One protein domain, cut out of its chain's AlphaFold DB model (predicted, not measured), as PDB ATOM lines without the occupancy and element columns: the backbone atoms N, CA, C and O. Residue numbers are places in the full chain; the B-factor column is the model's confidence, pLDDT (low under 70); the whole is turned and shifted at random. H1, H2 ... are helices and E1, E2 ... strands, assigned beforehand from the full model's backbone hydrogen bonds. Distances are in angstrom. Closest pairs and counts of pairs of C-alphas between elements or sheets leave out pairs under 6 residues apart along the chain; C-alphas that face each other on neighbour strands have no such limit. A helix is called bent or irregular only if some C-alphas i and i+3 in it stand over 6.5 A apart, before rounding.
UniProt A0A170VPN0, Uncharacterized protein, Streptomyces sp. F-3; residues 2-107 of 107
ATOM      1  N   LEU A   2     136.466 137.248 191.420       81.88
ATOM      2  CA  LEU A   2     135.492 136.284 190.864       81.88
ATOM      3  C   LEU A   2     135.287 136.444 189.351       81.88
ATOM      4  O   LEU A   2     135.317 135.464 188.619       81.88
ATOM      5  N   LEU A   3     135.136 137.681 188.875       82.19
ATOM      6  CA  LEU A   3     134.944 137.958 187.451       82.19
ATOM      7  C   LEU A   3     136.167 137.553 186.610       82.19
ATOM      8  O   LEU A   3     136.021 136.955 185.551       82.19
ATOM      9  N   THR A   4     137.372 137.823 187.106       81.94
ATOM     10  CA  THR A   4     138.649 137.418 186.500       81.94
ATOM     11  C   THR A   4     138.812 135.903 186.479       81.94
ATOM     12  O   THR A   4     139.151 135.354 185.438       81.94
ATOM     13  N   VAL A   5     138.471 135.212 187.569       83.12
ATOM     14  CA  VAL A   5     138.448 133.742 187.631       83.12
ATOM     15  C   VAL A   5     137.483 133.156 186.597       83.12
ATOM     16  O   VAL A   5     137.861 132.250 185.861       83.12
ATOM     17  N   VAL A   6     136.271 133.704 186.465       84.12
ATOM     18  CA  VAL A   6     135.295 133.265 185.449       84.12
ATOM     19  C   VAL A   6     135.806 133.511 184.027       84.12
ATOM     20  O   VAL A   6     135.683 132.633 183.175       84.12
ATOM     21  N   LEU A   7     136.420 134.667 183.763       83.88
ATOM     22  CA  LEU A   7     137.004 134.979 182.455       83.88
ATOM     23  C   LEU A   7     138.175 134.051 182.105       83.88
ATOM     24  O   LEU A   7     138.267 133.586 180.970       83.88
ATOM     25  N   LEU A   8     139.036 133.732 183.076       84.12
ATOM     26  CA  LEU A   8     140.136 132.787 182.888       84.12
ATOM     27  C   LEU A   8     139.624 131.362 182.650       84.12
ATOM     28  O   LEU A   8     140.109 130.696 181.738       84.12
ATOM     29  N   MET A   9     138.609 130.914 183.393       82.94
ATOM     30  CA  MET A   9     137.975 129.614 183.147       82.94
ATOM     31  C   MET A   9     137.293 129.547 181.782       82.94
ATOM     32  O   MET A   9     137.355 128.515 181.135       82.94
ATOM     33  N   GLY A  10     136.675 130.625 181.301       81.69
ATOM     34  CA  GLY A  10     136.022 130.613 179.989       81.69
ATOM     35  C   GLY A  10     136.999 130.688 178.815       81.69
ATOM     36  O   GLY A  10     136.799 130.033 177.791       81.69
ATOM     37  N   PHE A  11     138.041 131.509 178.940       81.44
ATOM     38  CA  PHE A  11     138.834 131.917 177.779       81.44
ATOM     39  C   PHE A  11     140.333 131.947 178.011       81.44
ATOM     40  O   PHE A  11     141.059 132.055 177.033       81.44
ATOM     41  N   GLY A  12     140.801 131.933 179.259       78.88
ATOM     42  CA  GLY A  12     142.192 132.256 179.571       78.88
ATOM     43  C   GLY A  12     143.106 131.062 179.780       78.88
ATOM     44  O   GLY A  12     144.260 131.098 179.364       78.88
ATOM     45  N   ILE A  13     142.596 130.006 180.401       82.44
ATOM     46  CA  ILE A  13     143.329 128.751 180.565       82.44
ATOM     47  C   ILE A  13     143.266 128.011 179.215       82.44
ATOM     48  O   ILE A  13     142.236 128.117 178.543       82.44
ATOM     49  N   PRO A  14     144.318 127.309 178.766       79.62
ATOM     50  CA  PRO A  14     144.259 126.424 177.598       79.62
ATOM     51  C   PRO A  14     143.644 125.051 177.924       79.62
ATOM     52  O   PRO A  14     143.423 124.721 179.089       79.62
ATOM     53  N   GLU A  15     143.253 124.284 176.906       74.31
ATOM     54  CA  GLU A  15     142.697 122.926 177.091       74.31
ATOM     55  C   GLU A  15     143.756 121.951 177.624       74.31
ATOM     56  O   GLU A  15     143.540 121.315 178.651       74.31
ATOM     57  N   ASP A  16     144.936 121.957 177.006       71.56
ATOM     58  CA  ASP A  16     146.125 121.238 177.456       71.56
ATOM     59  C   ASP A  16     147.237 122.224 177.827       71.56
ATOM     60  O   ASP A  16     147.376 123.284 177.209       71.56
ATOM     61  N   ASP A  17     148.079 121.865 178.801       69.31
ATOM     62  CA  ASP A  17     149.316 122.609 179.040       69.31
ATOM     63  C   ASP A  17     150.261 122.381 177.840       69.31
ATOM     64  O   ASP A  17     150.585 121.225 177.533       69.31
ATOM     65  N   PRO A  18     150.703 123.439 177.130       66.62
ATOM     66  CA  PRO A  18     151.513 123.284 175.928       66.62
ATOM     67  C   PRO A  18     152.852 122.621 176.265       66.62
ATOM     68  O   PRO A  18     153.716 123.187 176.939       66.62
ATOM     69  N   LYS A  19     153.007 121.381 175.793       68.50
ATOM     70  CA  LYS A  19     154.193 120.553 176.020       68.50
ATOM     71  C   LYS A  19     155.352 121.063 175.170       68.50
ATOM     72  O   LYS A  19     155.172 121.369 173.995       68.50
ATOM     73  N   GLN A  20     156.534 121.134 175.775       69.25
ATOM     74  CA  GLN A  20     157.783 121.358 175.052       69.25
ATOM     75  C   GLN A  20     158.322 120.002 174.605       69.25
ATOM     76  O   GLN A  20     158.659 119.165 175.446       69.25
ATOM     77  N   GLU A  21     158.384 119.779 173.297       71.50
ATOM     78  CA  GLU A  21     158.949 118.560 172.723       71.50
ATOM     79  C   GLU A  21     160.318 118.879 172.124       71.50
ATOM     80  O   GLU A  21     160.447 119.764 171.283       71.50
ATOM     81  N   ALA A  22     161.353 118.167 172.579       65.69
ATOM     82  CA  ALA A  22     162.702 118.275 172.040       65.69
ATOM     83  C   ALA A  22     162.951 117.094 171.098       65.69
ATOM     84  O   ALA A  22     163.121 115.959 171.551       65.69
ATOM     85  N   THR A  23     162.976 117.353 169.794       69.50
ATOM     86  CA  THR A  23     163.317 116.333 168.794       69.50
ATOM     87  C   THR A  23     164.743 116.546 168.297       69.50
ATOM     88  O   THR A  23     165.204 117.674 168.132       69.50
ATOM     89  N   GLY A  24     165.486 115.453 168.117       66.12
ATOM     90  CA  GLY A  24     166.868 115.501 167.651       66.12
ATOM     91  C   GLY A  24     167.300 114.162 167.067       66.12
ATOM     92  O   GLY A  24     167.049 113.106 167.646       66.12
ATOM     93  N   THR A  25     167.948 114.189 165.907       67.94
ATOM     94  CA  THR A  25     168.517 112.998 165.265       67.94
ATOM     95  C   THR A  25     169.955 112.788 165.730       67.94
ATOM     96  O   THR A  25     170.790 113.677 165.560       67.94
ATOM     97  N   VAL A  26     170.261 111.615 166.290       70.62
ATOM     98  CA  VAL A  26     171.622 111.258 166.724       70.62
ATOM     99  C   VAL A  26     172.368 110.572 165.571       70.62
ATOM    100  O   VAL A  26     171.944 109.497 165.144       70.62
ATOM    101  N   PRO A  27     173.477 111.141 165.055       73.81
ATOM    102  CA  PRO A  27     174.248 110.506 163.992       73.81
ATOM    103  C   PRO A  27     174.973 109.241 164.488       73.81
ATOM    104  O   PRO A  27     175.556 109.262 165.582       73.81
ATOM    105  N   PRO A  28     175.019 108.159 163.688       69.19
ATOM    106  CA  PRO A  28     175.807 106.975 164.012       69.19
ATOM    107  C   PRO A  28     177.300 107.327 163.914       69.19
ATOM    108  O   PRO A  28     177.834 107.518 162.826       69.19
ATOM    109  N   GLY A  29     177.957 107.477 165.066       72.81
ATOM    110  CA  GLY A  29     179.362 107.898 165.176       72.81
ATOM    111  C   GLY A  29     179.633 108.925 166.280       72.81
ATOM    112  O   GLY A  29     180.784 109.108 166.664       72.81
ATOM    113  N   GLY A  30     178.585 109.544 166.835       71.50
ATOM    114  CA  GLY A  30     178.722 110.608 167.830       71.50
ATOM    115  C   GLY A  30     179.094 111.949 167.188       71.50
ATOM    116  O   GLY A  30     179.925 112.035 166.288       71.50
ATOM    117  N   GLY A  31     178.433 113.021 167.622       68.81
ATOM    118  CA  GLY A  31     178.568 114.351 167.031       68.81
ATOM    119  C   GLY A  31     177.586 115.346 167.647       68.81
ATOM    120  O   GLY A  31     176.832 115.002 168.555       68.81
ATOM    121  N   ARG A  32     177.608 116.597 167.171       61.94
ATOM    122  CA  ARG A  32     176.718 117.661 167.659       61.94
ATOM    123  C   ARG A  32     175.257 117.290 167.383       61.94
ATOM    124  O   ARG A  32     174.878 117.140 166.227       61.94
ATOM    125  N   VAL A  33     174.461 117.171 168.444       65.44
ATOM    126  CA  VAL A  33     173.009 116.973 168.370       65.44
ATOM    127  C   VAL A  33     172.348 118.341 168.480       65.44
ATOM    128  O   VAL A  33     172.536 119.042 169.473       65.44
ATOM    129  N   THR A  34     171.611 118.732 167.445       64.69
ATOM    130  CA  THR A  34     170.747 119.912 167.487       64.69
ATOM    131  C   THR A  34     169.371 119.449 167.938       64.69
ATOM    132  O   THR A  34     168.790 118.568 167.306       64.69
ATOM    133  N   PHE A  35     168.882 120.013 169.038       66.12
ATOM    134  CA  PHE A  35     167.511 119.815 169.487       66.12
ATOM    135  C   PHE A  35     166.672 120.981 168.987       66.12
ATOM    136  O   PHE A  35     166.999 122.136 169.262       66.12
ATOM    137  N   GLU A  36     165.605 120.674 168.264       67.19
ATOM    138  CA  GLU A  36     164.551 121.640 167.987       67.19
ATOM    139  C   GLU A  36     163.499 121.477 169.085       67.19
ATOM    140  O   GLU A  36     162.938 120.392 169.263       67.19
ATOM    141  N   ILE A  37     163.339 122.527 169.896       69.81
ATOM    142  CA  ILE A  37     162.317 122.589 170.938       69.81
ATOM    143  C   ILE A  37     161.118 123.284 170.312       69.81
ATOM    144  O   ILE A  37     161.142 124.503 170.138       69.81
ATOM    145  N   ASP A  38     160.097 122.506 169.976       68.88
ATOM    146  CA  ASP A  38     158.834 123.047 169.490       68.88
ATOM    147  C   ASP A  38     157.827 123.131 170.644       68.88
ATOM    148  O   ASP A  38     157.780 122.274 171.538       68.88
ATOM    149  N   LYS A  39     157.035 124.201 170.644       73.44
ATOM    150  CA  LYS A  39     155.980 124.458 171.621       73.44
ATOM    151  C   LYS A  39     154.763 124.985 170.882       73.44
ATOM    152  O   LYS A  39     154.780 126.085 170.339       73.44
ATOM    153  N   LYS A  40     153.681 124.211 170.924       75.69
ATOM    154  CA  LYS A  40     152.403 124.612 170.333       75.69
ATOM    155  C   LYS A  40     151.810 125.799 171.084       75.69
ATOM    156  O   LYS A  40     151.871 125.852 172.314       75.69
ATOM    157  N   ASP A  41     151.188 126.709 170.340       74.31
ATOM    158  CA  ASP A  41     150.469 127.831 170.932       74.31
ATOM    159  C   ASP A  41     149.303 127.335 171.809       74.31
ATOM    160  O   ASP A  41     148.547 126.451 171.384       74.31
ATOM    161  N   PRO A  42     149.117 127.896 173.019       78.38
ATOM    162  CA  PRO A  42     148.011 127.538 173.900       78.38
ATOM    163  C   PRO A  42     146.661 127.862 173.245       78.38
ATOM    164  O   PRO A  42     146.344 129.023 172.969       78.38
ATOM    165  N   GLN A  43     145.843 126.830 173.021       77.62
ATOM    166  CA  GLN A  43     144.522 126.961 172.407       77.62
ATOM    167  C   GLN A  43     143.390 126.870 173.429       77.62
ATOM    168  O   GLN A  43     143.486 126.187 174.451       77.62
ATOM    169  N   ASN A  44     142.301 127.584 173.142       76.69
ATOM    170  CA  ASN A  44     141.113 127.573 173.987       76.69
ATOM    171  C   ASN A  44     140.284 126.297 173.738       76.69
ATOM    172  O   ASN A  44     140.240 125.843 172.593       76.69
ATOM    173  N   PRO A  45     139.558 125.767 174.741       77.38
ATOM    174  CA  PRO A  45     138.800 124.541 174.567       77.38
ATOM    175  C   PRO A  45     137.676 124.679 173.555       77.38
ATOM    176  O   PRO A  45     136.937 125.679 173.536       77.38
ATOM    177  N   THR A  46     137.506 123.625 172.762       76.50
ATOM    178  CA  THR A  46     136.360 123.482 171.852       76.50
ATOM    179  C   THR A  46     135.131 122.881 172.538       76.50
ATOM    180  O   THR A  46     134.018 123.107 172.068       76.50
ATOM    181  N   GLY A  47     135.323 122.174 173.658       76.06
ATOM    182  CA  GLY A  47     134.270 121.548 174.460       76.06
ATOM    183  C   GLY A  47     133.921 122.310 175.741       76.06
ATOM    184  O   GLY A  47     133.778 123.535 175.741       76.06
ATOM    185  N   ASP A  48     133.745 121.571 176.837       76.44
ATOM    186  CA  ASP A  48     133.307 122.130 178.114       76.44
ATOM    187  C   ASP A  48     134.383 123.035 178.732       76.44
ATOM    188  O   ASP A  48     135.536 122.648 178.922       76.44
ATOM    189  N   ARG A  49     134.007 124.283 179.019       79.44
ATOM    190  CA  ARG A  49     134.938 125.330 179.470       79.44
ATOM    191  C   ARG A  49     134.957 125.479 180.986       79.44
ATOM    192  O   ARG A  49     135.891 126.064 181.525       79.44
ATOM    193  N   PHE A  50     133.955 124.950 181.683       81.19
ATOM    194  CA  PHE A  50     133.812 125.089 183.131       81.19
ATOM    195  C   PHE A  50     134.035 123.747 183.823       81.19
ATOM    196  O   PHE A  50     133.107 123.122 184.326       81.19
ATOM    197  N   THR A  51     135.292 123.313 183.859       81.88
ATOM    198  CA  THR A  51     135.699 122.067 184.516       81.88
ATOM    199  C   THR A  51     136.333 122.328 185.885       81.88
ATOM    200  O   THR A  51     136.854 123.415 186.154       81.88
ATOM    201  N   GLY A  52     136.312 121.318 186.762       80.62
ATOM    202  CA  GLY A  52     136.930 121.398 188.092       80.62
ATOM    203  C   GLY A  52     138.428 121.721 188.041       80.62
ATOM    204  O   GLY A  52     138.894 122.589 188.771       80.62
ATOM    205  N   GLU A  53     139.168 121.130 187.100       80.31
ATOM    206  CA  GLU A  53     140.602 121.402 186.908       80.31
ATOM    207  C   GLU A  53     140.880 122.870 186.551       80.31
ATOM    208  O   GLU A  53     141.833 123.481 187.044       80.31
ATOM    209  N   ARG A  54     140.017 123.491 185.737       80.62
ATOM    210  CA  ARG A  54     140.113 124.924 185.422       80.62
ATOM    211  C   ARG A  54     139.788 125.799 186.619       80.62
ATOM    212  O   ARG A  54     140.414 126.847 186.787       80.62
ATOM    213  N   PHE A  55     138.840 125.372 187.448       82.25
ATOM    214  CA  PHE A  55     138.510 126.057 188.690       82.25
ATOM    215  C   PHE A  55     139.649 126.002 189.711       82.25
ATOM    216  O   PHE A  55     139.800 126.947 190.472       82.25
ATOM    217  N   GLU A  56     140.487 124.964 189.716       80.00
ATOM    218  CA  GLU A  56     141.688 124.918 190.564       80.00
ATOM    219  C   GLU A  56     142.839 125.774 190.004       80.00
ATOM    220  O   GLU A  56     143.564 126.441 190.752       80.00
ATOM    221  N   LYS A  57     142.995 125.817 188.673       80.25
ATOM    222  CA  LYS A  57     144.039 126.613 188.003       80.25
ATOM    223  C   LYS A  57     143.751 128.123 188.022       80.25
ATOM    224  O   LYS A  57     144.649 128.910 188.322       80.25
ATOM    225  N   ALA A  58     142.516 128.553 187.762       78.88
ATOM    226  CA  ALA A  58     142.138 129.970 187.665       78.88
ATOM    227  C   ALA A  58     142.455 130.831 188.913       78.88
ATOM    228  O   ALA A  58     143.020 131.919 188.752       78.88
ATOM    229  N   PRO A  59     142.139 130.409 190.155       78.44
ATOM    230  CA  PRO A  59     142.474 131.169 191.353       78.44
ATOM    231  C   PRO A  59     143.983 131.196 191.599       78.44
ATOM    232  O   PRO A  59     144.495 132.246 191.974       78.44
ATOM    233  N   ASN A  60     144.713 130.112 191.311       79.00
ATOM    234  CA  ASN A  60     146.177 130.100 191.400       79.00
ATOM    235  C   ASN A  60     146.820 131.109 190.441       79.00
ATOM    236  O   ASN A  60     147.705 131.859 190.848       79.00
ATOM    237  N   VAL A  61     146.352 131.185 189.190       76.81
ATOM    238  CA  VAL A  61     146.816 132.197 188.225       76.81
ATOM    239  C   VAL A  61     146.477 133.606 188.702       76.81
ATOM    240  O   VAL A  61     147.336 134.482 188.695       76.81
ATOM    241  N   THR A  62     145.244 133.822 189.160       77.88
ATOM    242  CA  THR A  62     144.782 135.140 189.621       77.88
ATOM    243  C   THR A  62     145.600 135.624 190.823       77.88
ATOM    244  O   THR A  62     146.101 136.746 190.824       77.88
ATOM    245  N   LEU A  63     145.812 134.770 191.827       76.88
ATOM    246  CA  LEU A  63     146.583 135.107 193.026       76.88
ATOM    247  C   LEU A  63     148.067 135.326 192.716       76.88
ATOM    248  O   LEU A  63     148.646 136.308 193.185       76.88
ATOM    249  N   ASN A  64     148.679 134.468 191.895       74.25
ATOM    250  CA  ASN A  64     150.071 134.648 191.482       74.25
ATOM    251  C   ASN A  64     150.272 135.919 190.657       74.25
ATOM    252  O   ASN A  64     151.256 136.622 190.861       74.25
ATOM    253  N   SER A  65     149.317 136.272 189.802       69.25
ATOM    254  CA  SER A  65     149.334 137.508 189.024       69.25
ATOM    255  C   SER A  65     149.217 138.760 189.902       69.25
ATOM    256  O   SER A  65     149.972 139.719 189.733       69.25
ATOM    257  N   VAL A  66     148.289 138.767 190.857       70.94
ATOM    258  CA  VAL A  66     147.879 140.001 191.549       70.94
ATOM    259  C   VAL A  66     148.631 140.231 192.847       70.94
ATOM    260  O   VAL A  66     148.980 141.369 193.160       70.94
ATOM    261  N   VAL A  67     148.922 139.161 193.584       67.75
ATOM    262  CA  VAL A  67     149.673 139.230 194.842       67.75
ATOM    263  C   VAL A  67     151.167 139.071 194.577       67.75
ATOM    264  O   VAL A  67     151.963 139.867 195.068       67.75
ATOM    265  N   PHE A  68     151.547 138.080 193.767       65.50
ATOM    266  CA  PHE A  68     152.954 137.723 193.555       65.50
ATOM    267  C   PHE A  68     153.564 138.295 192.266       65.50
ATOM    268  O   PHE A  68     154.775 138.200 192.081       65.50
ATOM    269  N   ARG A  69     152.757 138.908 191.384       62.25
ATOM    270  CA  ARG A  69     153.165 139.412 190.055       62.25
ATOM    271  C   ARG A  69     153.981 138.414 189.224       62.25
ATOM    272  O   ARG A  69     154.830 138.816 188.430       62.25
ATOM    273  N   SER A  70     153.705 137.125 189.385       59.81
ATOM    274  CA  SER A  70     154.342 136.046 188.637       59.81
ATOM    275  C   SER A  70     153.355 135.449 187.634       59.81
ATOM    276  O   SER A  70     152.232 135.096 187.994       59.81
ATOM    277  N   SER A  71     153.779 135.343 186.376       57.91
ATOM    278  CA  SER A  71     153.020 134.735 185.275       57.91
ATOM    279  C   SER A  71     153.549 133.314 185.061       57.91
ATOM    280  O   SER A  71     154.567 133.122 184.402       57.91
ATOM    281  N   GLY A  72     152.915 132.332 185.714       58.59
ATOM    282  CA  GLY A  72     153.407 130.948 185.792       58.59
ATOM    283  C   GLY A  72     152.713 129.927 184.881       58.59
ATOM    284  O   GLY A  72     153.095 128.763 184.913       58.59
ATOM    285  N   GLN A  73     151.694 130.316 184.106       62.81
ATOM    286  CA  GLN A  73     150.984 129.419 183.184       62.81
ATOM    287  C   GLN A  73     150.970 129.991 181.769       62.81
ATOM    288  O   GLN A  73     150.830 131.200 181.586       62.81
ATOM    289  N   ASP A  74     151.086 129.106 180.782       70.69
ATOM    290  CA  ASP A  74     150.891 129.440 179.377       70.69
ATOM    291  C   ASP A  74     149.407 129.707 179.131       70.69
ATOM    292  O   ASP A  74     148.605 128.793 178.979       70.69
ATOM    293  N   LEU A  75     149.028 130.979 179.170       76.81
ATOM    294  CA  LEU A  75     147.659 131.417 178.935       76.81
ATOM    295  C   LEU A  75     147.401 131.555 177.437       76.81
ATOM    296  O   LEU A  75     148.300 131.870 176.658       76.81
ATOM    297  N   THR A  76     146.143 131.388 177.040       78.44
ATOM    298  CA  THR A  76     145.711 131.818 175.707       78.44
ATOM    299  C   THR A  76     145.900 133.336 175.576       78.44
ATOM    300  O   THR A  76     145.959 134.060 176.576       78.44
ATOM    301  N   THR A  77     145.888 133.865 174.351       81.56
ATOM    302  CA  THR A  77     145.989 135.316 174.110       81.56
ATOM    303  C   THR A  77     144.960 136.120 174.915       81.56
ATOM    304  O   THR A  77     145.281 137.161 175.488       81.56
ATOM    305  N   ALA A  78     143.722 135.626 175.005       79.75
ATOM    306  CA  ALA A  78     142.674 136.256 175.802       79.75
ATOM    307  C   ALA A  78     142.999 136.212 177.304       79.75
ATOM    308  O   ALA A  78     142.820 137.212 178.002       79.75
ATOM    309  N   GLY A  79     143.527 135.088 177.795       80.31
ATOM    310  CA  GLY A  79     143.985 134.947 179.177       80.31
ATOM    311  C   GLY A  79     145.087 135.930 179.539       80.31
ATOM    312  O   GLY A  79     145.018 136.541 180.602       80.31
ATOM    313  N   THR A  80     146.039 136.166 178.634       80.62
ATOM    314  CA  THR A  80     147.102 137.162 178.825       80.62
ATOM    315  C   THR A  80     146.541 138.574 179.002       80.62
ATOM    316  O   THR A  80     146.964 139.297 179.906       80.62
ATOM    317  N   TYR A  81     145.553 138.976 178.194       83.38
ATOM    318  CA  TYR A  81     144.914 140.290 178.347       83.38
ATOM    319  C   TYR A  81     144.131 140.407 179.656       83.38
ATOM    320  O   TYR A  81     144.207 141.441 180.327       83.38
ATOM    321  N   VAL A  82     143.411 139.350 180.044       82.62
ATOM    322  CA  VAL A  82     142.698 139.298 181.329       82.62
ATOM    323  C   VAL A  82     143.689 139.412 182.487       82.62
ATOM    324  O   VAL A  82     143.454 140.194 183.407       82.62
ATOM    325  N   GLU A  83     144.824 138.710 182.428       83.00
ATOM    326  CA  GLU A  83     145.878 138.799 183.439       83.00
ATOM    327  C   GLU A  83     146.465 140.216 183.522       83.00
ATOM    328  O   GLU A  83     146.547 140.787 184.612       83.00
ATOM    329  N   MET A  84     146.834 140.819 182.387       84.00
ATOM    330  CA  MET A  84     147.375 142.182 182.350       84.00
ATOM    331  C   MET A  84     146.405 143.206 182.946       84.00
ATOM    332  O   MET A  84     146.813 144.040 183.757       84.00
ATOM    333  N   ALA A  85     145.120 143.133 182.585       83.75
ATOM    334  CA  ALA A  85     144.094 144.009 183.147       83.75
ATOM    335  C   ALA A  85     143.926 143.786 184.659       83.75
ATOM    336  O   ALA A  85     143.785 144.743 185.432       83.75
ATOM    337  N   SER A  86     143.990 142.524 185.089       82.19
ATOM    338  CA  SER A  86     143.876 142.110 186.486       82.19
ATOM    339  C   SER A  86     144.981 142.716 187.355       82.19
ATOM    340  O   SER A  86     144.704 143.330 188.385       82.19
ATOM    341  N   ARG A  87     146.235 142.676 186.886       81.88
ATOM    342  CA  ARG A  87     147.404 143.236 187.595       81.88
ATOM    343  C   ARG A  87     147.270 144.712 187.972       81.88
ATOM    344  O   ARG A  87     147.917 145.159 188.918       81.88
ATOM    345  N   MET A  88     146.466 145.469 187.229       82.19
ATOM    346  CA  MET A  88     146.222 146.894 187.466       82.19
ATOM    347  C   MET A  88     144.953 147.131 188.287       82.19
ATOM    348  O   MET A  88     144.966 147.885 189.258       82.19
ATOM    349  N   THR A  89     143.848 146.495 187.901       84.50
ATOM    350  CA  THR A  89     142.520 146.783 188.466       84.50
ATOM    351  C   THR A  89     142.297 146.133 189.828       84.50
ATOM    352  O   THR A  89     141.660 146.721 190.702       84.50
ATOM    353  N   GLU A  90     142.850 144.945 190.052       85.19
ATOM    354  CA  GLU A  90     142.573 144.158 191.251       85.19
ATOM    355  C   GLU A  90     143.162 144.743 192.543       85.19
ATOM    356  O   GLU A  90     142.404 144.866 193.511       85.19
ATOM    357  N   PRO A  91     144.433 145.193 192.597       84.50
ATOM    358  CA  PRO A  91     144.975 145.838 193.794       84.50
ATOM    359  C   PRO A  91     144.226 147.123 194.158       84.50
ATOM    360  O   PRO A  91     144.013 147.411 195.336       84.50
ATOM    361  N   VAL A  92     143.782 147.880 193.148       88.94
ATOM    362  CA  VAL A  92     142.999 149.106 193.342       88.94
ATOM    363  C   VAL A  92     141.658 148.776 193.992       88.94
ATOM    364  O   VAL A  92     141.310 149.366 195.013       88.94
ATOM    365  N   LEU A  93     140.924 147.801 193.448       88.06
ATOM    366  CA  LEU A  93     139.637 147.379 194.000       88.06
ATOM    367  C   LEU A  93     139.772 146.810 195.418       88.06
ATOM    368  O   LEU A  93     138.929 147.101 196.265       88.06
ATOM    369  N   LEU A  94     140.837 146.058 195.708       87.94
ATOM    370  CA  LEU A  94     141.122 145.578 197.064       87.94
ATOM    371  C   LEU A  94     141.405 146.734 198.031       87.94
ATOM    372  O   LEU A  94     140.847 146.763 199.129       87.94
ATOM    373  N   GLY A  95     142.203 147.721 197.617       88.62
ATOM    374  CA  GLY A  95     142.444 148.930 198.407       88.62
ATOM    375  C   GLY A  95     141.150 149.692 198.711       88.62
ATOM    376  O   GLY A  95     140.887 150.046 199.862       88.62
ATOM    377  N   LEU A  96     140.294 149.878 197.700       92.38
ATOM    378  CA  LEU A  96     138.985 150.514 197.863       92.38
ATOM    379  C   LEU A  96     138.054 149.710 198.779       92.38
ATOM    380  O   LEU A  96     137.363 150.303 199.605       92.38
ATOM    381  N   ALA A  97     138.060 148.379 198.687       90.06
ATOM    382  CA  ALA A  97     137.269 147.518 199.561       90.06
ATOM    383  C   ALA A  97     137.674 147.680 201.035       90.06
ATOM    384  O   ALA A  97     136.811 147.866 201.894       90.06
ATOM    385  N   VAL A  98     138.980 147.696 201.332       93.06
ATOM    386  CA  VAL A  98     139.492 147.944 202.692       93.06
ATOM    387  C   VAL A  98     139.061 149.324 203.199       93.06
ATOM    388  O   VAL A  98     138.582 149.450 204.329       93.06
ATOM    389  N   LEU A  99     139.179 150.362 202.364       91.56
ATOM    390  CA  LEU A  99     138.746 151.718 202.715       91.56
ATOM    391  C   LEU A  99     137.236 151.793 202.985       91.56
ATOM    392  O   LEU A  99     136.823 152.416 203.964       91.56
ATOM    393  N   ALA A 100     136.417 151.130 202.166       92.19
ATOM    394  CA  ALA A 100     134.968 151.079 202.333       92.19
ATOM    395  C   ALA A 100     134.564 150.368 203.634       92.19
ATOM    396  O   ALA A 100     133.713 150.870 204.371       92.19
ATOM    397  N   ILE A 101     135.216 149.245 203.965       92.88
ATOM    398  CA  ILE A 101     135.005 148.533 205.233       92.88
ATOM    399  C   ILE A 101     135.383 149.432 206.412       92.88
ATOM    400  O   ILE A 101     134.590 149.591 207.338       92.88
ATOM    401  N   ARG A 102     136.554 150.084 206.367       91.06
ATOM    402  CA  ARG A 102     136.992 151.013 207.421       91.06
ATOM    403  C   ARG A 102     135.996 152.152 207.624       91.06
ATOM    404  O   ARG A 102     135.708 152.505 208.764       91.06
ATOM    405  N   ASN A 103     135.481 152.722 206.537       90.00
ATOM    406  CA  ASN A 103     134.491 153.793 206.601       90.00
ATOM    407  C   ASN A 103     133.162 153.312 207.207       90.00
ATOM    408  O   ASN A 103     132.514 154.062 207.925       90.00
ATOM    409  N   ARG A 104     132.777 152.053 206.964       87.81
ATOM    410  CA  ARG A 104     131.572 151.443 207.540       87.81
ATOM    411  C   ARG A 104     131.718 151.107 209.025       87.81
ATOM    412  O   ARG A 104     130.757 151.279 209.750       87.81
ATOM    413  N   VAL A 105     132.884 150.630 209.465       84.38
ATOM    414  CA  VAL A 105     133.142 150.266 210.875       84.38
ATOM    415  C   VAL A 105     133.316 151.500 211.764       84.38
ATOM    416  O   VAL A 105     132.990 151.463 212.943       84.38
ATOM    417  N   LYS A 106     133.840 152.600 211.213       73.44
ATOM    418  CA  LYS A 106     133.962 153.879 211.932       73.44
ATOM    419  C   LYS A 106     132.643 154.648 212.069       73.44
ATOM    420  O   LYS A 106     132.651 155.706 212.696       73.44
ATOM    421  N   ARG A 107     131.571 154.170 211.444       61.50
ATOM    422  CA  ARG A 107     130.246 154.784 211.444       61.50
ATOM    423  C   ARG A 107     129.332 154.022 212.388       61.50
ATOM    424  O   ARG A 107     128.517 154.703 213.038       61.50
TER     425      ARG A 107
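This is residues 2 to 107 of the 107 residues of an uncharacterized protein of Streptomyces sp. F-3 (UniProt A0A170VPN0). A small core of three short helical pieces, H1, H2 and H3a, has an arm at each end: the two-stranded hairpin of E1 and E2, whose loop sticks out at residues 27 to 32, and the far part of the long bent helix H3 with the printed part's last residues, which sticks out at residues 92 to 107, of which 92 to 105 belong to H3. In the core H1 and H3a run side by side and H2 crosses H1. The 106 printed residues hold, in order, H1, E1, E2, H2 and H3, with E1 and E2 antiparallel; the class is mostly helix. The whole is extended, with a radius of gyration of the C-alphas of 20.2 A and spans of 82 by 31 by 20 A.

H1, residues 2 to 12, touches H2, residues 52 to 66, closest at the C-alphas of Val 5 and Ala 58, 5.3 A, at a steep tilt of 66 degrees, opposite ways. H3, residues 77 to 105, was assigned as one helix by its hydrogen bonds but is bent, with C-alphas 88 and 91 6.5 A apart; its arms H3a, residues 77 to 88, and H3b, residues 91 to 105, stand at 43 degrees. H1 touches H3a, closest at the C-alphas of Gly 12 and Gly 79, 3.3 A, at a shallow tilt of 24 degrees. H2 touches H3a with residues 62 to 66 alone. H3b touches no helix. Strands E1, residues 20 to 23, and E2, residues 36 to 39, form a hairpin, with N 21 and O 38 3.1 A apart, within hydrogen-bond range. Every O i to N i+4 pair is within range in H1 and H3b, against 9 of 11 in H2 and 7 of 8 in H3a.

H1 begins at C-alpha 2 (135.492, 136.284, 190.864) and is 13.7 A long. E1 and E2 are 9.7 A each, H2 21.9 A, H3a 17.7 A and H3b 21.2 A. H3b ends at C-alpha 105 (133.142, 150.266, 210.875).

The C-alphas of Gly 29 and Arg 107 are the two farthest apart, at 82.2 A. The printed part has no cut. The links E1 to E2 and E2 to H2 are long. Mean pLDDT of the printed part is 77.2, with 26 residues under 70, among them 31 to 38 and 67 to 73.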